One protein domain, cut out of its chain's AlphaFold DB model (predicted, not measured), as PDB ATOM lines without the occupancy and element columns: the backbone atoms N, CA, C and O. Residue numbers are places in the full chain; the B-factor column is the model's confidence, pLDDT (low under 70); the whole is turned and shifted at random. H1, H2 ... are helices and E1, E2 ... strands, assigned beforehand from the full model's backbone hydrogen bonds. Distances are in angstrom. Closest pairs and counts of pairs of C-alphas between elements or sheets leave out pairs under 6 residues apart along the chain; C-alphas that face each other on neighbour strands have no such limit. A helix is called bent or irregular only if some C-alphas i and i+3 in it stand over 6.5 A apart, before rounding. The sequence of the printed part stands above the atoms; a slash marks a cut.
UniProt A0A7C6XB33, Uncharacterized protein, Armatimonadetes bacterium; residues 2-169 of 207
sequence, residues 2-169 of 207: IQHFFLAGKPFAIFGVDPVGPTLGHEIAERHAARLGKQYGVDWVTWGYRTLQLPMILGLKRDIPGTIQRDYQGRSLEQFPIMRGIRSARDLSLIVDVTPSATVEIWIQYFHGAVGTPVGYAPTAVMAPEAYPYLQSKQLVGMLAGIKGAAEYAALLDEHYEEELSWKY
ATOM      1  N   ILE A   2      14.348   3.364  22.765       93.94
ATOM      2  CA  ILE A   2      14.520   4.832  22.627       93.94
ATOM      3  C   ILE A   2      15.761   5.196  21.804       93.94
ATOM      4  O   ILE A   2      15.673   5.892  20.799       93.94
ATOM      5  N   GLN A   3      16.912   4.647  22.190       91.00
ATOM      6  CA  GLN A   3      18.155   4.857  21.462       91.00
ATOM      7  C   GLN A   3      18.070   4.443  19.991       91.00
ATOM      8  O   GLN A   3      18.532   5.175  19.127       91.00
ATOM      9  N   HIS A   4      17.462   3.294  19.700       92.69
ATOM     10  CA  HIS A   4      17.316   2.832  18.328       92.69
ATOM     11  C   HIS A   4      16.425   3.774  17.515       92.69
ATOM     12  O   HIS A   4      16.778   4.097  16.390       92.69
ATOM     13  N   PHE A   5      15.322   4.277  18.074       95.44
ATOM     14  CA  PHE A   5      14.483   5.241  17.358       95.44
ATOM     15  C   PHE A   5      15.254   6.511  16.993       95.44
ATOM     16  O   PHE A   5      15.141   6.983  15.865       95.44
ATOM     17  N   PHE A   6      16.113   7.008  17.886       94.62
ATOM     18  CA  PHE A   6      16.975   8.144  17.567       94.62
ATOM     19  C   PHE A   6      18.006   7.853  16.474       94.62
ATOM     20  O   PHE A   6      18.157   8.679  15.571       94.62
ATOM     21  N   LEU A   7      18.690   6.707  16.545       91.69
ATOM     22  CA  LEU A   7      19.679   6.288  15.541       91.69
ATOM     23  C   LEU A   7      19.019   6.067  14.169       91.69
ATOM     24  O   LEU A   7      19.508   6.536  13.151       91.69
ATOM     25  N   ALA A   8      17.833   5.459  14.149       93.31
ATOM     26  CA  ALA A   8      17.056   5.213  12.935       93.31
ATOM     27  C   ALA A   8      16.324   6.460  12.394       93.31
ATOM     28  O   ALA A   8      15.552   6.352  11.435       93.31
ATOM     29  N   GLY A   9      16.487   7.627  13.034       94.62
ATOM     30  CA  GLY A   9      15.805   8.868  12.653       94.62
ATOM     31  C   GLY A   9      14.278   8.764  12.695       94.62
ATOM     32  O   GLY A   9      13.592   9.375  11.877       94.62
ATOM     33  N   LYS A  10      13.732   7.939  13.596       96.31
ATOM     34  CA  LYS A  10      12.291   7.726  13.740       96.31
ATOM     35  C   LYS A  10      11.748   8.603  14.865       96.31
ATOM     36  O   LYS A  10      12.131   8.381  16.015       96.31
ATOM     37  N   PRO A  11      10.849   9.558  14.567       97.06
ATOM     38  CA  PRO A  11      10.212  10.340  15.608       97.06
ATOM     39  C   PRO A  11       9.300   9.462  16.466       97.06
ATOM     40  O   PRO A  11       8.631   8.565  15.950       97.06
ATOM     41  N   PHE A  12       9.262   9.716  17.772       97.75
ATOM     42  CA  PHE A  12       8.428   8.939  18.691       97.75
ATOM     43  C   PHE A  12       7.838   9.780  19.826       97.75
ATOM     44  O   PHE A  12       8.370  10.819  20.218       97.75
ATOM     45  N   ALA A  13       6.736   9.285  20.386       96.81
ATOM     46  CA  ALA A  13       6.118   9.828  21.585       96.81
ATOM     47  C   ALA A  13       6.216   8.826  22.742       96.81
ATOM     48  O   ALA A  13       6.077   7.620  22.543       96.81
ATOM     49  N   ILE A  14       6.430   9.332  23.955       96.19
ATOM     50  CA  ILE A  14       6.372   8.553  25.196       96.19
ATOM     51  C   ILE A  14       5.107   8.946  25.952       96.19
ATOM     52  O   ILE A  14       4.896  10.121  26.258       96.19
ATOM     53  N   PHE A  15       4.303   7.965  26.325       91.94
ATOM     54  CA  PHE A  15       3.271   8.131  27.340       91.94
ATOM     55  C   PHE A  15       3.347   6.941  28.297       91.94
ATOM     56  O   PHE A  15       3.928   5.908  27.965       91.94
ATOM     57  N   GLY A  16       2.793   7.100  29.491       89.88
ATOM     58  CA  GLY A  16       2.786   6.045  30.494       89.88
ATOM     59  C   GLY A  16       1.487   6.029  31.276       89.88
ATOM     60  O   GLY A  16       0.757   7.020  31.317       89.88
ATOM     61  N   VAL A  17       1.192   4.869  31.844       86.75
ATOM     62  CA  VAL A  17      -0.126   4.528  32.404       86.75
ATOM     63  C   VAL A  17      -0.084   4.365  33.912       86.75
ATOM     64  O   VAL A  17      -1.123   4.351  34.565       86.75
ATOM     65  N   ASP A  18       1.129   4.302  34.447       86.31
ATOM     66  CA  ASP A  18       1.495   4.583  35.820       86.31
ATOM     67  C   ASP A  18       2.255   5.931  35.874       86.31
ATOM     68  O   ASP A  18       2.852   6.341  34.874       86.31
ATOM     69  N   PRO A  19       2.251   6.660  37.003       84.25
ATOM     70  CA  PRO A  19       2.903   7.971  37.085       84.25
ATOM     71  C   PRO A  19       4.434   7.955  36.931       84.25
ATOM     72  O   PRO A  19       5.023   8.984  36.595       84.25
ATOM     73  N   VAL A  20       5.095   6.820  37.185       88.44
ATOM     74  CA  VAL A  20       6.564   6.723  37.242       88.44
ATOM     75  C   VAL A  20       7.152   6.432  35.862       88.44
ATOM     76  O   VAL A  20       8.122   7.077  35.456       88.44
ATOM     77  N   GLY A  21       6.536   5.518  35.113       87.75
ATOM     78  CA  GLY A  21       6.940   5.094  33.776       87.75
ATOM     79  C   GLY A  21       7.248   6.231  32.792       87.75
ATOM     80  O   GLY A  21       8.344   6.240  32.229       87.75
ATOM     81  N   PRO A  22       6.357   7.223  32.579       90.38
ATOM     82  CA  PRO A  22       6.602   8.286  31.610       90.38
ATOM     83  C   PRO A  22       7.728   9.226  32.047       90.38
ATOM     84  O   PRO A  22       8.452   9.719  31.187       90.38
ATOM     85  N   THR A  23       7.918   9.438  33.353       92.12
ATOM     86  CA  THR A  23       9.030  10.238  33.894       92.12
ATOM     87  C   THR A  23      10.361   9.533  33.659       92.12
ATOM     88  O   THR A  23      11.286  10.121  33.103       92.12
ATOM     89  N   LEU A  24      10.440   8.236  33.979       92.06
ATOM     90  CA  LEU A  24      11.636   7.433  33.725       92.06
ATOM     91  C   LEU A  24      11.960   7.364  32.224       92.06
ATOM     92  O   LEU A  24      13.110   7.544  31.821       92.06
ATOM     93  N   GLY A  25      10.945   7.131  31.390       93.50
ATOM     94  CA  GLY A  25      11.089   7.128  29.936       93.50
ATOM     95  C   GLY A  25      11.592   8.470  29.404       93.50
ATOM     96  O   GLY A  25      12.493   8.489  28.564       93.50
ATOM     97  N   HIS A  26      11.060   9.578  29.925       95.50
ATOM     98  CA  HIS A  26      11.499  10.927  29.580       95.50
ATOM     99  C   HIS A  26      12.966  11.164  29.943       95.50
ATOM    100  O   HIS A  26      13.736  11.578  29.085       95.50
ATOM    101  N   GLU A  27      13.388  10.845  31.168       94.44
ATOM    102  CA  GLU A  27      14.785  11.021  31.587       94.44
ATOM    103  C   GLU A  27      15.765  10.192  30.750       94.44
ATOM    104  O   GLU A  27      16.863  10.649  30.428       94.44
ATOM    105  N   ILE A  28      15.389   8.959  30.400       93.19
ATOM    106  CA  ILE A  28      16.197   8.109  29.521       93.19
ATOM    107  C   ILE A  28      16.284   8.741  28.127       93.19
ATOM    108  O   ILE A  28      17.373   8.808  27.551       93.19
ATOM    109  N   ALA A  29      15.162   9.225  27.591       95.81
ATOM    110  CA  ALA A  29      15.129   9.900  26.301       95.81
ATOM    111  C   ALA A  29      15.942  11.198  26.293       95.81
ATOM    112  O   ALA A  29      16.733  11.357  25.372       95.81
ATOM    113  N   GLU A  30      15.861  12.042  27.326       95.94
ATOM    114  CA  GLU A  30      16.696  13.245  27.485       95.94
ATOM    115  C   GLU A  30      18.189  12.907  27.408       95.94
ATOM    116  O   GLU A  30      18.929  13.493  26.619       95.94
ATOM    117  N   ARG A  31      18.646  11.903  28.173       92.38
ATOM    118  CA  ARG A  31      20.065  11.497  28.176       92.38
ATOM    119  C   ARG A  31      20.531  11.045  26.792       92.38
ATOM    120  O   ARG A  31      21.631  11.393  26.363       92.38
ATOM    121  N   HIS A  32      19.709  10.264  26.091       91.88
ATOM    122  CA  HIS A  32      20.030   9.827  24.733       91.88
ATOM    123  C   HIS A  32      19.947  10.972  23.719       91.88
ATOM    124  O   HIS A  32      20.797  11.042  22.833       91.88
ATOM    125  N   ALA A  33      18.972  11.867  23.860       95.12
ATOM    126  CA  ALA A  33      18.766  13.001  22.975       95.12
ATOM    127  C   ALA A  33      19.934  13.986  23.052       95.12
ATOM    128  O   ALA A  33      20.500  14.325  22.015       95.12
ATOM    129  N   ALA A  34      20.368  14.351  24.262       93.56
ATOM    130  CA  ALA A  34      21.520  15.224  24.479       93.56
ATOM    131  C   ALA A  34      22.798  14.658  23.840       93.56
ATOM    132  O   ALA A  34      23.558  15.388  23.207       93.56
ATOM    133  N   ARG A  35      23.011  13.342  23.952       89.06
ATOM    134  CA  ARG A  35      24.169  12.664  23.353       89.06
ATOM    135  C   ARG A  35      24.106  12.615  21.824       89.06
ATOM    136  O   ARG A  35      25.139  12.718  21.177       89.06
ATOM    137  N   LEU A  36      22.917  12.401  21.262       90.88
ATOM    138  CA  LEU A  36      22.699  12.199  19.823       90.88
ATOM    139  C   LEU A  36      22.269  13.480  19.087       90.88
ATOM    140  O   LEU A  36      21.865  13.408  17.928       90.88
ATOM    141  N   GLY A  37      22.303  14.637  19.755       94.62
ATOM    142  CA  GLY A  37      21.898  15.923  19.180       94.62
ATOM    143  C   GLY A  37      20.418  16.000  18.788       94.62
ATOM    144  O   GLY A  37      20.077  16.705  17.842       94.62
ATOM    145  N   LYS A  38      19.541  15.260  19.475       97.19
ATOM    146  CA  LYS A  38      18.102  15.194  19.175       97.19
ATOM    147  C   LYS A  38      17.331  16.257  19.941       97.19
ATOM    148  O   LYS A  38      17.636  16.555  21.095       97.19
ATOM    149  N   GLN A  39      16.300  16.801  19.311       98.06
ATOM    150  CA  GLN A  39      15.548  17.945  19.807       98.06
ATOM    151  C   GLN A  39      14.153  17.533  20.284       98.06
ATOM    152  O   GLN A  39      13.374  16.909  19.555       98.06
ATOM    153  N   TYR A  40      13.812  17.925  21.512       98.19
ATOM    154  CA  TYR A  40      12.466  17.744  22.049       98.19
ATOM    155  C   TYR A  40      11.447  18.543  21.225       98.19
ATOM    156  O   TYR A  40      11.657  19.711  20.901       98.19
ATOM    157  N   GLY A  41      10.320  17.918  20.900       97.50
ATOM    158  CA  GLY A  41       9.263  18.480  20.064       97.50
ATOM    159  C   GLY A  41       9.511  18.351  18.559       97.50
ATOM    160  O   GLY A  41       8.592  18.608  17.782       97.50
ATOM    161  N   VAL A  42      10.705  17.927  18.137       97.88
ATOM    162  CA  VAL A  42      11.047  17.671  16.727       97.88
ATOM    163  C   VAL A  42      11.300  16.182  16.513       97.88
ATOM    164  O   VAL A  42      10.584  15.546  15.746       97.88
ATOM    165  N   ASP A  43      12.266  15.615  17.236       98.19
ATOM    166  CA  ASP A  43      12.648  14.205  17.125       98.19
ATOM    167  C   ASP A  43      11.882  13.313  18.103       98.19
ATOM    168  O   ASP A  43      11.707  12.121  17.868       98.19
ATOM    169  N   TRP A  44      11.437  13.861  19.232       98.25
ATOM    170  CA  TRP A  44      10.698  13.098  20.232       98.25
ATOM    171  C   TRP A  44       9.848  13.997  21.124       98.25
ATOM    172  O   TRP A  44      10.109  15.192  21.251       98.25
ATOM    173  N   VAL A  45       8.825  13.430  21.758       97.88
ATOM    174  CA  VAL A  45       7.976  14.150  22.718       97.88
ATOM    175  C   VAL A  45       7.520  13.221  23.834       97.88
ATOM    176  O   VAL A  45       7.429  12.007  23.660       97.88
ATOM    177  N   THR A  46       7.202  13.773  24.999       97.38
ATOM    178  CA  THR A  46       6.579  13.012  26.084       97.38
ATOM    179  C   THR A  46       5.186  13.564  26.350       97.38
ATOM    180  O   THR A  46       5.031  14.689  26.813       97.38
ATOM    181  N   TRP A  47       4.154  12.768  26.082       95.06
ATOM    182  CA  TRP A  47       2.764  13.086  26.422       95.06
ATOM    183  C   TRP A  47       2.504  12.986  27.932       95.06
ATOM    184  O   TRP A  47       1.615  13.652  28.459       95.06
ATOM    185  N   GLY A  48       3.312  12.196  28.641       92.00
ATOM    186  CA  GLY A  48       3.276  12.068  30.096       92.00
ATOM    187  C   GLY A  48       2.314  10.984  30.580       92.00
ATOM    188  O   GLY A  48       1.987  10.047  29.852       92.00
ATOM    189  N   TYR A  49       1.879  11.113  31.833       92.12
ATOM    190  CA  TYR A  49       0.971  10.163  32.477       92.12
ATOM    191  C   TYR A  49      -0.464  10.292  31.959       92.12
ATOM    192  O   TYR A  49      -1.019  11.393  31.943       92.12
ATOM    193  N   ARG A  50      -1.078   9.178  31.553       90.19
ATOM    194  CA  ARG A  50      -2.485   9.096  31.136       90.19
ATOM    195  C   ARG A  50      -3.105   7.809  31.655       90.19
ATOM    196  O   ARG A  50      -2.530   6.738  31.523       90.19
ATOM    197  N   THR A  51      -4.314   7.897  32.191       86.38
ATOM    198  CA  THR A  51      -5.057   6.709  32.606       86.38
ATOM    199  C   THR A  51      -5.583   5.964  31.376       86.38
ATOM    200  O   THR A  51      -6.247   6.550  30.520       86.38
ATOM    201  N   LEU A  52      -5.325   4.654  31.281       83.12
ATOM    202  CA  LEU A  52      -5.866   3.789  30.219       83.12
ATOM    203  C   LEU A  52      -7.335   3.425  30.461       83.12
ATOM    204  O   LEU A  52      -7.710   2.261  30.568       83.12
ATOM    205  N   GLN A  53      -8.193   4.432  30.557       87.25
ATOM    206  CA  GLN A  53      -9.636   4.214  30.562       87.25
ATOM    207  C   GLN A  53     -10.154   4.103  29.126       87.25
ATOM    208  O   GLN A  53      -9.587   4.685  28.200       87.25
ATOM    209  N   LEU A  54     -11.269   3.394  28.931       88.00
ATOM    210  CA  LEU A  54     -11.850   3.189  27.602       88.00
ATOM    211  C   LEU A  54     -12.054   4.498  26.802       88.00
ATOM    212  O   LEU A  54     -11.694   4.509  25.624       88.00
ATOM    213  N   PRO A  55     -12.529   5.619  27.388       91.94
ATOM    214  CA  PRO A  55     -12.622   6.887  26.663       91.94
ATOM    215  C   PRO A  55     -11.273   7.394  26.138       91.94
ATOM    216  O   PRO A  55     -11.210   7.880  25.013       91.94
ATOM    217  N   MET A  56     -10.193   7.230  26.909       91.81
ATOM    218  CA  MET A  56      -8.836   7.607  26.499       91.81
ATOM    219  C   MET A  56      -8.365   6.759  25.313       91.81
ATOM    220  O   MET A  56      -7.856   7.288  24.329       91.81
ATOM    221  N   ILE A  57      -8.576   5.443  25.382       92.81
ATOM    222  CA  ILE A  57      -8.194   4.490  24.330       92.81
ATOM    223  C   ILE A  57      -8.941   4.797  23.025       92.81
ATOM    224  O   ILE A  57      -8.333   4.905  21.958       92.81
ATOM    225  N   LEU A  58     -10.262   4.981  23.104       93.44
ATOM    226  CA  LEU A  58     -11.091   5.316  21.943       93.44
ATOM    227  C   LEU A  58     -10.772   6.710  21.390       93.44
ATOM    228  O   LEU A  58     -10.780   6.895  20.170       93.44
ATOM    229  N   GLY A  59     -10.464   7.657  22.277       94.38
ATOM    230  CA  GLY A  59      -9.978   8.984  21.931       94.38
ATOM    231  C   GLY A  59      -8.693   8.906  21.115       94.38
ATOM    232  O   GLY A  59      -8.684   9.339  19.970       94.38
ATOM    233  N   LEU A  60      -7.652   8.242  21.630       93.31
ATOM    234  CA  LEU A  60      -6.381   8.056  20.919       93.31
ATOM    235  C   LEU A  60      -6.548   7.361  19.573       93.31
ATOM    236  O   LEU A  60      -5.870   7.698  18.604       93.31
ATOM    237  N   LYS A  61      -7.475   6.403  19.494       93.44
ATOM    238  CA  LYS A  61      -7.763   5.725  18.235       93.44
ATOM    239  C   LYS A  61      -8.277   6.693  17.167       93.44
ATOM    240  O   LYS A  61      -7.904   6.557  16.004       93.44
ATOM    241  N   ARG A  62      -9.153   7.630  17.543       95.12
ATOM    242  CA  ARG A  62      -9.903   8.490  16.612       95.12
ATOM    243  C   ARG A  62      -9.273   9.866  16.396       95.12
ATOM    244  O   ARG A  62      -9.301  10.354  15.272       95.12
ATOM    245  N   ASP A  63      -8.786  10.482  17.463       95.94
ATOM    246  CA  ASP A  63      -8.385  11.886  17.535       95.94
ATOM    247  C   ASP A  63      -7.304  12.077  18.615       95.94
ATOM    248  O   ASP A  63      -7.598  12.333  19.786       95.94
ATOM    249  N   ILE A  64      -6.037  11.910  18.228       95.38
ATOM    250  CA  ILE A  64      -4.889  12.066  19.129       95.38
ATOM    251  C   ILE A  64      -4.783  13.516  19.636       95.38
ATOM    252  O   ILE A  64      -4.733  13.671  20.858       95.38
ATOM    253  N   PRO A  65      -4.798  14.569  18.786       94.31
ATOM    254  CA  PRO A  65      -4.696  15.954  19.258       94.31
ATOM    255  C   PRO A  65      -5.842  16.372  20.186       94.31
ATOM    256  O   PRO A  65      -5.610  17.058  21.182       94.31
ATOM    257  N   GLY A  66      -7.073  15.923  19.912       94.75
ATOM    258  CA  GLY A  66      -8.219  16.202  20.779       94.75
ATOM    259  C   GLY A  66      -8.154  15.473  22.124       94.75
ATOM    260  O   GLY A  66      -8.640  15.993  23.131       94.75
ATOM    261  N   THR A  67      -7.520  14.297  22.161       95.12
ATOM    262  CA  THR A  67      -7.421  13.447  23.360       95.12
ATOM    263  C   THR A  67      -6.224  13.805  24.241       95.12
ATOM    264  O   THR A  67      -6.319  13.796  25.470       95.12
ATOM    265  N   ILE A  68      -5.083  14.130  23.635       93.81
ATOM    266  CA  ILE A  68      -3.869  14.554  24.330       93.81
ATOM    267  C   ILE A  68      -3.496  15.932  23.809       93.81
ATOM    268  O   ILE A  68      -2.954  16.077  22.722       93.81
ATOM    269  N   GLN A  69      -3.747  16.942  24.636       94.62
ATOM    270  CA  GLN A  69      -3.532  18.342  24.261       94.62
ATOM    271  C   GLN A  69      -2.220  18.909  24.801       94.62
ATOM    272  O   GLN A  69      -1.711  19.902  24.289       94.62
ATOM    273  N   ARG A  70      -1.669  18.309  25.862       95.81
ATOM    274  CA  ARG A  70      -0.490  18.817  26.570       95.81
ATOM    275  C   ARG A  70       0.574  17.747  26.743       95.81
ATOM    276  O   ARG A  70       0.252  16.571  26.917       95.81
ATOM    277  N   ASP A  71       1.826  18.173  26.703       95.38
ATOM    278  CA  ASP A  71       2.976  17.336  27.018       95.38
ATOM    279  C   ASP A  71       3.133  17.134  28.534       95.38
ATOM    280  O   ASP A  71       2.329  17.620  29.337       95.38
ATOM    281  N   TYR A  72       4.179  16.411  28.931       93.88
ATOM    282  CA  TYR A  72       4.449  16.108  30.335       93.88
ATOM    283  C   TYR A  72       4.744  17.354  31.200       93.88
ATOM    284  O   TYR A  72       4.575  17.292  32.414       93.88
ATOM    285  N   GLN A  73       5.138  18.478  30.588       93.38
ATOM    286  CA  GLN A  73       5.390  19.771  31.244       93.38
ATOM    287  C   GLN A  73       4.183  20.719  31.164       93.38
ATOM    288  O   GLN A  73       4.271  21.876  31.574       93.38
ATOM    289  N   GLY A  74       3.053  20.269  30.614       94.62
ATOM    290  CA  GLY A  74       1.855  21.091  30.448       94.62
ATOM    291  C   GLY A  74       1.893  22.029  29.237       94.62
ATOM    292  O   GLY A  74       0.973  22.833  29.063       94.62
ATOM    293  N   ARG A  75       2.903  21.932  28.370       96.38
ATOM    294  CA  ARG A  75       3.002  22.711  27.129       96.38
ATOM    295  C   ARG A  75       2.042  22.145  26.082       96.38
ATOM    296  O   ARG A  75       1.881  20.932  25.993       96.38
ATOM    297  N   SER A  76       1.395  23.004  25.288       96.44
ATOM    298  CA  SER A  76       0.480  22.549  24.224       96.44
ATOM    299  C   SER A  76       1.218  21.676  23.208       96.44
ATOM    300  O   SER A  76       2.292  22.067  22.748       96.44
ATOM    301  N   LEU A  77       0.658  20.522  22.843       95.69
ATOM    302  CA  LEU A  77       1.262  19.628  21.853       95.69
ATOM    303  C   LEU A  77       1.227  20.193  20.432       95.69
ATOM    304  O   LEU A  77       2.101  19.869  19.632       95.69
ATOM    305  N   GLU A  78       0.278  21.081  20.136       95.00
ATOM    306  CA  GLU A  78       0.124  21.709  18.818       95.00
ATOM    307  C   GLU A  78       1.342  22.542  18.402       95.00
ATOM    308  O   GLU A  78       1.595  22.728  17.212       95.00
ATOM    309  N   GLN A  79       2.126  23.030  19.369       95.81
ATOM    310  CA  GLN A  79       3.316  23.831  19.076       95.81
ATOM    311  C   GLN A  79       4.485  22.988  18.544       95.81
ATOM    312  O   GLN A  79       5.406  23.536  17.940       95.81
ATOM    313  N   PHE A  80       4.482  21.673  18.786       97.69
ATOM    314  CA  PHE A  80       5.621  20.818  18.477       97.69
ATOM    315  C   PHE A  80       5.572  20.310  17.030       97.69
ATOM    316  O   PHE A  80       4.588  19.677  16.639       97.69
ATOM    317  N   PRO A  81       6.639  20.519  16.231       97.88
ATOM    318  CA  PRO A  81       6.722  20.007  14.864       97.88
ATOM    319  C   PRO A  81       6.422  18.510  14.712       97.88
ATOM    320  O   PRO A  81       5.773  18.138  13.738       97.88
ATOM    321  N   ILE A  82       6.818  17.676  15.677       96.69
ATOM    322  CA  ILE A  82       6.585  16.220  15.666       96.69
ATOM    323  C   ILE A  82       5.101  15.827  15.631       96.69
ATOM    324  O   ILE A  82       4.756  14.747  15.162       96.69
ATOM    325  N   MET A  83       4.207  16.699  16.105       96.50
ATOM    326  CA  MET A  83       2.767  16.428  16.145       96.50
ATOM    327  C   MET A  83       2.060  16.805  14.835       96.50
ATOM    328  O   MET A  83       0.878  16.503  14.659       96.50
ATOM    329  N   ARG A  84       2.753  17.458  13.893       95.56
ATOM    330  CA  ARG A  84       2.152  17.888  12.625       95.56
ATOM    331  C   ARG A  84       1.770  16.678  11.777       95.56
ATOM    332  O   ARG A  84       2.603  15.844  11.451       95.56
ATOM    333  N   GLY A  85       0.502  16.625  11.377       93.00
ATOM    334  CA  GLY A  85      -0.033  15.544  10.547       93.00
ATOM    335  C   GLY A  85      -0.497  14.312  11.326       93.00
ATOM    336  O   GLY A  85      -1.162  13.470  10.735       93.00
ATOM    337  N   ILE A  86      -0.245  14.232  12.638       95.44
ATOM    338  CA  ILE A  86      -0.749  13.147  13.487       95.44
ATOM    339  C   ILE A  86      -2.190  13.460  13.897       95.44
ATOM    340  O   ILE A  86      -2.432  14.402  14.650       95.44
ATOM    341  N   ARG A  87      -3.157  12.680  13.403       95.56
ATOM    342  CA  ARG A  87      -4.587  12.865  13.703       95.56
ATOM    343  C   ARG A  87      -5.156  11.711  14.507       95.56
ATOM    344  O   ARG A  87      -5.957  11.935  15.402       95.56
ATOM    345  N   SER A  88      -4.768  10.482  14.201       94.56
ATOM    346  CA  SER A  88      -5.394   9.273  14.739       94.56
ATOM    347  C   SER A  88      -4.395   8.123  14.848       94.56
ATOM    348  O   SER A  88      -3.256   8.224  14.394       94.56
ATOM    349  N   ALA A  89      -4.837   6.981  15.375       92.44
ATOM    350  CA  ALA A  89      -4.017   5.771  15.416       92.44
ATOM    351  C   ALA A  89      -3.527   5.294  14.035       92.44
ATOM    352  O   ALA A  89      -2.512   4.606  13.963       92.44
ATOM    353  N   ARG A  90      -4.210   5.667  12.940       93.62
ATOM    354  CA  ARG A  90      -3.790   5.322  11.568       93.62
ATOM    355  C   ARG A  90      -2.492   6.008  11.148       93.62
ATOM    356  O   ARG A  90      -1.823   5.518  10.246       93.62
ATOM    357  N   ASP A  91      -2.146   7.111  11.804       94.62
ATOM    358  CA  ASP A  91      -0.926   7.866  11.525       94.62
ATOM    359  C   ASP A  91       0.270   7.327  12.334       94.62
ATOM    360  O   ASP A  91       1.402   7.770  12.151       94.62
ATOM    361  N   LEU A  92       0.040   6.352  13.225       94.44
ATOM    362  CA  LEU A  92       1.083   5.699  14.011       94.44
ATOM    363  C   LEU A  92       1.613   4.469  13.273       94.44
ATOM    364  O   LEU A  92       0.865   3.543  12.961       94.44
ATOM    365  N   SER A  93       2.926   4.425  13.043       95.38
ATOM    366  CA  SER A  93       3.570   3.293  12.362       95.38
ATOM    367  C   SER A  93       3.839   2.093  13.275       95.38
ATOM    368  O   SER A  93       4.033   0.986  12.781       95.38
ATOM    369  N   LEU A  94       3.898   2.305  14.592       96.38
ATOM    370  CA  LEU A  94       4.208   1.277  15.582       96.38
ATOM    371  C   LEU A  94       3.774   1.742  16.974       96.38
ATOM    372  O   LEU A  94       3.981   2.899  17.339       96.38
ATOM    373  N   ILE A  95       3.252   0.814  17.769       95.69
ATOM    374  CA  ILE A  95       3.100   0.955  19.219       95.69
ATOM    375  C   ILE A  95       4.028  -0.059  19.874       95.69
ATOM    376  O   ILE A  95       4.060  -1.214  19.456       95.69
ATOM    377  N   VAL A  96       4.785   0.352  20.889       96.62
ATOM    378  CA  VAL A  96       5.579  -0.580  21.696       96.62
ATOM    379  C   VAL A  96       5.144  -0.479  23.145       96.62
ATOM    380  O   VAL A  96       5.325   0.566  23.767       96.62
ATOM    381  N   ASP A  97       4.577  -1.563  23.666       95.25
ATOM    382  CA  ASP A  97       4.137  -1.643  25.056       95.25
ATOM    383  C   ASP A  97       5.272  -2.192  25.928       95.25
ATOM    384  O   ASP A  97       5.631  -3.369  25.837       95.25
ATOM    385  N   VAL A  98       5.885  -1.319  26.729       94.44
ATOM    386  CA  VAL A  98       6.955  -1.657  27.677       94.44
ATOM    387  C   VAL A  98       6.358  -1.614  29.073       94.44
ATOM    388  O   VAL A  98       6.111  -0.531  29.603       94.44
ATOM    389  N   THR A  99       6.095  -2.778  29.662       91.38
ATOM    390  CA  THR A  99       5.180  -2.844  30.806       91.38
ATOM    391  C   THR A  99       5.455  -4.043  31.720       91.38
ATOM    392  O   THR A  99       5.798  -5.132  31.250       91.38
ATOM    393  N   PRO A 100       5.288  -3.871  33.042       88.62
ATOM    394  CA  PRO A 100       5.137  -4.971  33.986       88.62
ATOM    395  C   PRO A 100       3.666  -5.370  34.216       88.62
ATOM    396  O   PRO A 100       3.391  -6.135  35.137       88.62
ATOM    397  N   SER A 101       2.729  -4.844  33.423       86.75
ATOM    398  CA  SER A 101       1.280  -4.988  33.607       86.75
ATOM    399  C   SER A 101       0.608  -5.569  32.361       86.75
ATOM    400  O   SER A 101       1.095  -5.403  31.246       86.75
ATOM    401  N   ALA A 102      -0.546  -6.218  32.526       85.19
ATOM    402  CA  ALA A 102      -1.317  -6.808  31.428       85.19
ATOM    403  C   ALA A 102      -2.042  -5.736  30.581       85.19
ATOM    404  O   ALA A 102      -3.260  -5.583  30.646       85.19
ATOM    405  N   THR A 103      -1.288  -4.948  29.812       90.50
ATOM    406  CA  THR A 103      -1.811  -3.861  28.960       90.50
ATOM    407  C   THR A 103      -1.779  -4.181  27.469       90.50
ATOM    408  O   THR A 103      -2.468  -3.523  26.690       90.50
ATOM    409  N   VAL A 104      -1.046  -5.218  27.059       93.44
ATOM    410  CA  VAL A 104      -0.816  -5.532  25.641       93.44
ATOM    411  C   VAL A 104      -2.099  -5.880  24.885       93.44
ATOM    412  O   VAL A 104      -2.273  -5.475  23.736       93.44
ATOM    413  N   GLU A 105      -3.041  -6.554  25.546       93.56
ATOM    414  CA  GLU A 105      -4.332  -6.937  24.964       93.56
ATOM    415  C   GLU A 105      -5.149  -5.721  24.522       93.56
ATOM    416  O   GLU A 105      -5.805  -5.763  23.483       93.56
ATOM    417  N   ILE A 106      -5.047  -4.602  25.249       93.00
ATOM    418  CA  ILE A 106      -5.718  -3.344  24.902       93.00
ATOM    419  C   ILE A 106      -5.181  -2.823  23.565       93.00
ATOM    420  O   ILE A 106      -5.956  -2.461  22.675       93.00
ATOM    421  N   TRP A 107      -3.858  -2.809  23.392       94.12
ATOM    422  CA  TRP A 107      -3.220  -2.359  22.152       94.12
ATOM    423  C   TRP A 107      -3.538  -3.297  20.988       94.12
ATOM    424  O   TRP A 107      -3.845  -2.836  19.884       94.12
ATOM    425  N   ILE A 108      -3.558  -4.607  21.236       95.38
ATOM    426  CA  ILE A 108      -3.950  -5.596  20.231       95.38
ATOM    427  C   ILE A 108      -5.410  -5.386  19.812       95.38
ATOM    428  O   ILE A 108      -5.699  -5.298  18.621       95.38
ATOM    429  N   GLN A 109      -6.337  -5.274  20.761       93.88
ATOM    430  CA  GLN A 109      -7.766  -5.187  20.470       93.88
ATOM    431  C   GLN A 109      -8.139  -3.866  19.786       93.88
ATOM    432  O   GLN A 109      -8.852  -3.861  18.780       93.88
ATOM    433  N   TYR A 110      -7.676  -2.737  20.327       93.00
ATOM    434  CA  TYR A 110      -8.162  -1.419  19.915       93.00
ATOM    435  C   TYR A 110      -7.315  -0.743  18.840       93.00
ATOM    436  O   TYR A 110      -7.826   0.163  18.180       93.00
ATOM    437  N   PHE A 111      -6.068  -1.172  18.630       93.50
ATOM    438  CA  PHE A 111      -5.184  -0.585  17.622       93.50
ATOM    439  C   PHE A 111      -4.872  -1.590  16.522       93.50
ATOM    440  O   PHE A 111      -5.299  -1.377  15.385       93.50
ATOM    441  N   HIS A 112      -4.231  -2.714  16.845       93.75
ATOM    442  CA  HIS A 112      -3.905  -3.714  15.827       93.75
ATOM    443  C   HIS A 112      -5.165  -4.265  15.143       93.75
ATOM    444  O   HIS A 112      -5.323  -4.130  13.932       93.75
ATOM    445  N   GLY A 113      -6.113  -4.797  15.916       91.00
ATOM    446  CA  GLY A 113      -7.337  -5.404  15.392       91.00
ATOM    447  C   GLY A 113      -8.290  -4.417  14.712       91.00
ATOM    448  O   GLY A 113      -9.059  -4.814  13.842       91.00
ATOM    449  N   ALA A 114      -8.245  -3.129  15.073       87.94
ATOM    450  CA  ALA A 114      -9.189  -2.132  14.562       87.94
ATOM    451  C   ALA A 114      -8.655  -1.297  13.388       87.94
ATOM    452  O   ALA A 114      -9.433  -0.900  12.519       87.94
ATOM    453  N   VAL A 115      -7.363  -0.955  13.387       91.00
ATOM    454  CA  VAL A 115      -6.759  -0.064  12.379       91.00
ATOM    455  C   VAL A 115      -5.473  -0.618  11.761       91.00
ATOM    456  O   VAL A 115      -4.926   0.019  10.866       91.00
ATOM    457  N   GLY A 116      -5.018  -1.803  12.179       92.38
ATOM    458  CA  GLY A 116      -3.855  -2.482  11.605       92.38
ATOM    459  C   GLY A 116      -2.505  -1.967  12.103       92.38
ATOM    460  O   GLY A 116      -1.478  -2.405  11.593       92.38
ATOM    461  N   THR A 117      -2.477  -1.059  13.084       94.75
ATOM    462  CA  THR A 117      -1.224  -0.533  13.642       94.75
ATOM    463  C   THR A 117      -0.395  -1.680  14.239       94.75
ATOM    464  O   THR A 117      -0.904  -2.418  15.087       94.75
ATOM    465  N   PRO A 118       0.872  -1.859  13.824       96.00
ATOM    466  CA  PRO A 118       1.778  -2.835  14.421       96.00
ATOM    467  C   PRO A 118       1.965  -2.620  15.927       96.00
ATOM    468  O   PRO A 118       2.132  -1.485  16.376       96.00
ATOM    469  N   VAL A 119       1.997  -3.713  16.697       97.44
ATOM    470  CA  VAL A 119       2.235  -3.687  18.148       97.44
ATOM    471  C   VAL A 119       3.445  -4.553  18.487       97.44
ATOM    472  O   VAL A 119       3.465  -5.750  18.204       97.44
ATOM    473  N   GLY A 120       4.477  -3.946  19.066       97.44
ATOM    474  CA  GLY A 120       5.601  -4.634  19.696       97.44
ATOM    475  C   GLY A 120       5.410  -4.703  21.209       97.44
ATOM    476  O   GLY A 120       4.763  -3.837  21.798       97.44
ATOM    477  N   TYR A 121       5.990  -5.715  21.848       97.69
ATOM    478  CA  TYR A 121       5.815  -5.941  23.282       97.69
ATOM    479  C   TYR A 121       7.154  -6.106  24.003       97.69
ATOM    480  O   TYR A 121       8.049  -6.789  23.514       97.69
ATOM    481  N   ALA A 122       7.317  -5.497  25.172       96.31
ATOM    482  CA  ALA A 122       8.495  -5.654  26.021       96.31
ATOM    483  C   ALA A 122       8.058  -5.934  27.471       96.31
ATOM    484  O   ALA A 122       8.066  -5.023  28.304       96.31
ATOM    485  N   PRO A 123       7.636  -7.180  27.761       95.50
ATOM    486  CA  PRO A 123       7.183  -7.582  29.085       95.50
ATOM    487  C   PRO A 123       8.326  -7.845  30.059       95.50
ATOM    488  O   PRO A 123       9.490  -8.016  29.683       95.50
ATOM    489  N   THR A 124       7.964  -8.047  31.325       93.25
ATOM    490  CA  THR A 124       8.814  -8.810  32.248       93.25
ATOM    491  C   THR A 124       8.967 -10.268  31.789       93.25
ATOM    492  O   THR A 124       8.150 -10.807  31.046       93.25
ATOM    493  N   ALA A 125      10.017 -10.949  32.259       91.69
ATOM    494  CA  ALA A 125      10.277 -12.338  31.870       91.69
ATOM    495  C   ALA A 125       9.136 -13.300  32.257       91.69
ATOM    496  O   ALA A 125       8.888 -14.264  31.540       91.69
ATOM    497  N   VAL A 126       8.432 -13.028  33.361       92.25
ATOM    498  CA  VAL A 126       7.348 -13.889  33.866       92.25
ATOM    499  C   VAL A 126       6.058 -13.772  33.053       92.25
ATOM    500  O   VAL A 126       5.300 -14.728  33.006       92.25
ATOM    501  N   MET A 127       5.840 -12.643  32.373       93.88
ATOM    502  CA  MET A 127       4.663 -12.413  31.523       93.88
ATOM    503  C   MET A 127       4.884 -12.847  30.068       93.88
ATOM    504  O   MET A 127       3.938 -12.960  29.296       93.88
ATOM    505  N   ALA A 128       6.137 -13.074  29.657       94.44
ATOM    506  CA  ALA A 128       6.458 -13.455  28.283       94.44
ATOM    507  C   ALA A 128       5.721 -14.724  27.793       94.44
ATOM    508  O   ALA A 128       5.280 -14.716  26.642       94.44
ATOM    509  N   PRO A 129       5.533 -15.788  28.611       94.81
ATOM    510  CA  PRO A 129       4.804 -16.981  28.180       94.81
ATOM    511  C   PRO A 129       3.374 -16.706  27.703       94.81
ATOM    512  O   PRO A 129       2.929 -17.295  26.720       94.81
ATOM    513  N   GLU A 130       2.681 -15.778  28.362       92.44
ATOM    514  CA  GLU A 130       1.290 -15.419  28.060       92.44
ATOM    515  C   GLU A 130       1.157 -14.712  26.705       92.44
ATOM    516  O   GLU A 130       0.104 -14.765  26.076       92.44
ATOM    517  N   ALA A 131       2.236 -14.098  26.209       95.00
ATOM    518  CA  ALA A 131       2.230 -13.374  24.943       95.00
ATOM    519  C   ALA A 131       2.593 -14.222  23.713       95.00
ATOM    520  O   ALA A 131       2.445 -13.744  22.583       95.00
ATOM    521  N   TYR A 132       3.031 -15.478  23.884       95.88
ATOM    522  CA  TYR A 132       3.366 -16.344  22.747       95.88
ATOM    523  C   TYR A 132       2.210 -16.572  21.765       95.88
ATOM    524  O   TYR A 132       2.480 -16.496  20.565       95.88
ATOM    525  N   PRO A 133       0.950 -16.787  22.195       96.44
ATOM    526  CA  PRO A 133      -0.166 -16.922  21.261       96.44
ATOM    527  C   PRO A 133      -0.311 -15.705  20.340       96.44
ATOM    528  O   PRO A 133      -0.459 -15.873  19.131       96.44
ATOM    529  N   TYR A 134      -0.180 -14.487  20.882       96.44
ATOM    530  CA  TYR A 134      -0.260 -13.245  20.103       96.44
ATOM    531  C   TYR A 134       0.936 -13.053  19.161       96.44
ATOM    532  O   TYR A 134       0.796 -12.495  18.071       96.44
ATOM    533  N   LEU A 135       2.123 -13.516  19.563       96.06
ATOM    534  CA  LEU A 135       3.309 -13.495  18.708       96.06
ATOM    535  C   LEU A 135       3.180 -14.497  17.549       96.06
ATOM    536  O   LEU A 135       3.474 -14.164  16.403       96.06
ATOM    537  N   GLN A 136       2.693 -15.706  17.826       96.75
ATOM    538  CA  GLN A 136       2.482 -16.758  16.825       96.75
ATOM    539  C   GLN A 136       1.373 -16.398  15.832       96.75
ATOM    540  O   GLN A 136       1.513 -16.656  14.635       96.75
ATOM    541  N   SER A 137       0.299 -15.760  16.305       96.31
ATOM    542  CA  SER A 137      -0.795 -15.264  15.463       96.31
ATOM    543  C   SER A 137      -0.446 -13.987  14.688       96.31
ATOM    544  O   SER A 137      -1.275 -13.509  13.914       96.31
ATOM    545  N   LYS A 138       0.767 -13.437  14.867       95.06
ATOM    546  CA  LYS A 138       1.242 -12.169  14.280       95.06
ATOM    547  C   LYS A 138       0.442 -10.933  14.708       95.06
ATOM    548  O   LYS A 138       0.539  -9.888  14.067       95.06
ATOM    549  N   GLN A 139      -0.305 -11.030  15.805       96.50
ATOM    550  CA  GLN A 139      -0.917  -9.866  16.452       96.50
ATOM    551  C   GLN A 139       0.136  -8.988  17.143       96.50
ATOM    552  O   GLN A 139      -0.070  -7.785  17.303       96.50
ATOM    553  N   LEU A 140       1.275  -9.582  17.509       97.75
ATOM    554  CA  LEU A 140       2.497  -8.877  17.879       97.75
ATOM    555  C   LEU A 140       3.545  -9.013  16.775       97.75
ATOM    556  O   LEU A 140       3.784 -10.110  16.271       97.75
ATOM    557  N   VAL A 141       4.218  -7.909  16.440       96.88
ATOM    558  CA  VAL A 141       5.309  -7.914  15.445       96.88
ATOM    559  C   VAL A 141       6.663  -8.312  16.034       96.88
ATOM    560  O   VAL A 141       7.609  -8.571  15.298       96.88
ATOM    561  N   GLY A 142       6.768  -8.364  17.360       96.25
ATOM    562  CA  GLY A 142       7.979  -8.763  18.061       96.25
ATOM    563  C   GLY A 142       7.821  -8.658  19.573       96.25
ATOM    564  O   GLY A 142       6.939  -7.952  20.068       96.25
ATOM    565  N   MET A 143       8.694  -9.360  20.299       96.56
ATOM    566  CA  MET A 143       8.700  -9.379  21.759       96.56
ATOM    567  C   MET A 143      10.124  -9.287  22.324       96.56
ATOM    568  O   MET A 143      10.992 -10.069  21.945       96.56
ATOM    569  N   LEU A 144      10.353  -8.374  23.270       95.88
ATOM    570  CA  LEU A 144      11.581  -8.276  24.065       95.88
ATOM    571  C   LEU A 144      11.324  -8.856  25.460       95.88
ATOM    572  O   LEU A 144      10.934  -8.141  26.379       95.88
ATOM    573  N   ALA A 145      11.504 -10.170  25.610       94.62
ATOM    574  CA  ALA A 145      11.180 -10.883  26.845       94.62
ATOM    575  C   ALA A 145      12.168 -10.560  27.982       94.62
ATOM    576  O   ALA A 145      13.272 -11.117  28.057       94.62
ATOM    577  N   GLY A 146      11.751  -9.670  28.885       91.25
ATOM    578  CA  GLY A 146      12.523  -9.251  30.045       91.25
ATOM    579  C   GLY A 146      13.911  -8.717  29.688       91.25
ATOM    580  O   GLY A 146      14.177  -8.224  28.591       91.25
ATOM    581  N   ILE A 147      14.834  -8.846  30.640       88.38
ATOM    582  CA  ILE A 147      16.195  -8.335  30.468       88.38
ATOM    583  C   ILE A 147      16.993  -9.106  29.412       88.38
ATOM    584  O   ILE A 147      17.881  -8.528  28.791       88.38
ATOM    585  N   LYS A 148      16.642 -10.382  29.178       87.62
ATOM    586  CA  LYS A 148      17.264 -11.211  28.146       87.62
ATOM    587  C   LYS A 148      17.020 -10.635  26.758       87.62
ATOM    588  O   LYS A 148      17.974 -10.266  26.076       87.62
ATOM    589  N   GLY A 149      15.748 -10.475  26.391       91.31
ATOM    590  CA  GLY A 149      15.387  -9.891  25.102       91.31
ATOM    591  C   GLY A 149      15.917  -8.464  24.951       91.31
ATOM    592  O   GLY A 149      16.392  -8.089  23.882       91.31
ATOM    593  N   ALA A 150      15.918  -7.678  26.035       89.44
ATOM    594  CA  ALA A 150      16.474  -6.329  26.012       89.44
ATOM    595  C   ALA A 150      17.979  -6.294  25.690       89.44
ATOM    596  O   ALA A 150      18.408  -5.391  24.969       89.44
ATOM    597  N   ALA A 151      18.787  -7.233  26.200       87.12
ATOM    598  CA  ALA A 151      20.216  -7.226  25.896       87.12
ATOM    599  C   ALA A 151      20.569  -7.878  24.563       87.12
ATOM    600  O   ALA A 151      21.474  -7.377  23.907       87.12
ATOM    601  N   GLU A 152      19.856  -8.921  24.136       88.94
ATOM    602  CA  GLU A 152      20.017  -9.464  22.779       88.94
ATOM    603  C   GLU A 152      19.724  -8.374  21.740       88.94
ATOM    604  O   GLU A 152      20.504  -8.159  20.816       88.94
ATOM    605  N   TYR A 153      18.667  -7.587  21.957       90.50
ATOM    606  CA  TYR A 153      18.367  -6.434  21.112       90.50
ATOM    607  C   TYR A 153      19.441  -5.340  21.174       90.50
ATOM    608  O   TYR A 153      19.742  -4.717  20.163       90.50
ATOM    609  N   ALA A 154      20.011  -5.085  22.355       84.81
ATOM    610  CA  ALA A 154      21.103  -4.126  22.498       84.81
ATOM    611  C   ALA A 154      22.374  -4.594  21.775       84.81
ATOM    612  O   ALA A 154      23.019  -3.777  21.137       84.81
ATOM    613  N   ALA A 155      22.696  -5.891  21.816       84.19
ATOM    614  CA  ALA A 155      23.824  -6.463  21.086       84.19
ATOM    615  C   ALA A 155      23.654  -6.315  19.568       84.19
ATOM    616  O   ALA A 155      24.582  -5.890  18.889       84.19
ATOM    617  N   LEU A 156      22.449  -6.587  19.054       87.81
ATOM    618  CA  LEU A 156      22.124  -6.369  17.639       87.81
ATOM    619  C   LEU A 156      22.209  -4.887  17.251       87.81
ATOM    620  O   LEU A 156      22.608  -4.554  16.140       87.81
ATOM    621  N   LEU A 157      21.822  -3.988  18.161       86.62
ATOM    622  CA  LEU A 157      21.941  -2.552  17.931       86.62
ATOM    623  C   LEU A 157      23.407  -2.110  17.886       86.62
ATOM    624  O   LEU A 157      23.759  -1.316  17.020       86.62
ATOM    625  N   ASP A 158      24.232  -2.628  18.798       82.00
ATOM    626  CA  ASP A 158      25.677  -2.392  18.825       82.00
ATOM    627  C   ASP A 158      26.320  -2.849  17.514       82.00
ATOM    628  O   ASP A 158      27.036  -2.060  16.915       82.00
ATOM    629  N   GLU A 159      26.002  -4.052  17.028       82.50
ATOM    630  CA  GLU A 159      26.499  -4.578  15.746       82.50
ATOM    631  C   GLU A 159      26.055  -3.723  14.545       82.50
ATOM    632  O   GLU A 159      26.813  -3.525  13.600       82.50
ATOM    633  N   HIS A 160      24.829  -3.189  14.568       84.56
ATOM    634  CA  HIS A 160      24.294  -2.433  13.433       84.56
ATOM    635  C   HIS A 160      24.756  -0.967  13.380       84.56
ATOM    636  O   HIS A 160      24.800  -0.386  12.297       84.56
ATOM    637  N   TYR A 161      25.088  -0.358  14.525       80.88
ATOM    638  CA  TYR A 161      25.421   1.070  14.641       80.88
ATOM    639  C   TYR A 161      26.781   1.308  15.335       80.88
ATOM    640  O   TYR A 161      26.930   2.304  16.049       80.88
ATOM    641  N   GLU A 162      27.757   0.404  15.155       66.81
ATOM    642  CA  GLU A 162      29.038   0.345  15.899       66.81
ATOM    643  C   GLU A 162      29.757   1.700  16.075       66.81
ATOM    644  O   GLU A 162      30.347   1.946  17.129       66.81
ATOM    645  N   GLU A 163      29.679   2.609  15.098       60.97
ATOM    646  CA  GLU A 163      30.360   3.913  15.135       60.97
ATOM    647  C   GLU A 163      29.641   4.987  15.985       60.97
ATOM    648  O   GLU A 163      30.289   5.886  16.526       60.97
ATOM    649  N   GLU A 164      28.319   4.898  16.177       60.41
ATOM    650  CA  GLU A 164      27.511   5.926  16.873       60.41
ATOM    651  C   GLU A 164      27.245   5.603  18.365       60.41
ATOM    652  O   GLU A 164      26.622   6.374  19.123       60.41
ATOM    653  N   LEU A 165      27.721   4.441  18.817       61.38
ATOM    654  CA  LEU A 165      27.420   3.824  20.107       61.38
ATOM    655  C   LEU A 165      28.588   3.932  21.102       61.38
ATOM    656  O   LEU A 165      29.210   2.955  21.499       61.38
ATOM    657  N   SER A 166      28.830   5.136  21.627       52.88
ATOM    658  CA  SER A 166      29.719   5.334  22.792       52.88
ATOM    659  C   SER A 166      29.129   4.816  24.118       52.88
ATOM    660  O   SER A 166      29.832   4.712  25.121       52.88
ATOM    661  N   TRP A 167      27.839   4.457  24.137       54.31
ATOM    662  CA  TRP A 167      27.140   3.881  25.289       54.31
ATOM    663  C   TRP A 167      26.912   2.387  25.090       54.31
ATOM    664  O   TRP A 167      25.797   1.907  24.883       54.31
ATOM    665  N   LYS A 168      28.011   1.656  25.164       56.50
ATOM    666  CA  LYS A 168      27.999   0.209  25.235       56.50
ATOM    667  C   LYS A 168      27.603  -0.152  26.684       56.50
ATOM    668  O   LYS A 168      28.245   0.287  27.638       56.50
ATOM    669  N   TYR A 169      26.545  -0.947  26.866       58.88
ATOM    670  CA  TYR A 169      26.290  -1.773  28.068       58.88
ATOM    671  C   TYR A 169      25.518  -1.237  29.312       58.88
ATOM    672  O   TYR A 169      26.093  -1.142  30.402       58.88
TER     673      TYR A 169
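What this domain is: This is residues 2 to 169 of the 207 residues of an uncharacterized protein of Armatimonadetes bacterium (UniProt A0A7C6XB33). Two parallel strand pairs, E2 with E1 and E3 with E4, stand in a row E2, E1, E3, E4 like a split wall, a gap left between E1 and E3 and the strands running roughly the same way. H1, H2 and the far end of H7 lie on one side of this wall, H3, H4 and H5 on the other, and H6 sits beyond the E4 end. The printed part has 168 residues, with seven named helices and four named strands in the order H1 E1 H2 E2 H3 H4 E3 H5 E4 H6 H7; the class is mixed, helices and strands. It is compact, with a radius of gyration of the C-alphas of 15.9 A, and rounded, spanning 40 by 40 by 26 A.

How they stand to each other: H1, residues 2 to 7, touches H2, residues 21 to 36, at a shallow tilt of 25 degrees, the same way; their closest C-alphas, of Gln 3 and His 32, are 6.2 A apart. E1, residues 12 to 16, and E2, residues 44 to 49, are parallel neighbours at 13 degrees, with N 14 and O 45 at 2.9 A and N 47 and O 14 at 2.8 A, within hydrogen-bond range. E1, H2 and E2 form a strand-helix-strand unit, two parallel neighbour strands with a helix between them in the chain, and its crossover is right-handed. H3, residues 54 to 62, touches H4, residues 64 to 67; their closest C-alphas, of Gly 59 and Thr 67, are 5.3 A apart. E3, residues 95 to 99, is near E1, with 6 pairs of C-alphas within 10 A. E3 is the parallel neighbour of E4, residues 119 to 123, at 13 degrees, with N 97 and O 120 at 2.9 A, within hydrogen-bond range. With H5, residues 104 to 115, they form a second right-handed strand-helix-strand unit. H5 touches H3 with residues 110 to 111 alone, at a steep tilt of 36 degrees, only just past shallow, the same way; the closest C-alphas, of Lys 61 and Phe 111, are 6.8 A apart. H6, residues 128 to 136, is near E4 and near H5. Residues 142 to 143 pair in parallel with residues 120 to 121 of E4. H7, residues 146 to 160, is close to but not clearly touching H1, at a shallow tilt of 10 degrees, the same way; the C-alphas of His 4 and Leu 157, the closest, are 7.1 A apart. Every O i to N i+4 pair is within hydrogen-bond range in H1, H2, H3 and H7, but 6 of 8 in H5 and 2 of 5 in H6, where 5 of 6 O i to N i+3 pairs are; H4 is too short for an O i to N i+4 pair.

Where its parts are: H1 begins at C-alpha 2, (14.520, 4.832, 22.627). H2 measures 22.2 A from first to last C-alpha, E2 15.9 A, H5 15.5 A and H7 21.5 A. E4 begins at C-alpha 119, (2.235, -3.687, 18.148). H5 is neither bent nor irregular, but only just: C-alphas 109 and 112 are 6.2 A apart. H6 is irregular, with C-alphas 130 and 133 at 7.1 A. H7 ends at C-alpha 160, (24.294, -2.433, 13.433).

The domain as a whole: The two C-alphas farthest apart, of Pro 55 and Glu 163, are 44.6 A apart. The printed part has no cut. The link from H4 to E3, residues 68 to 94, is long and holds no named element. The mean pLDDT of the printed part is 91.6; residues 162 to 169 are under 70.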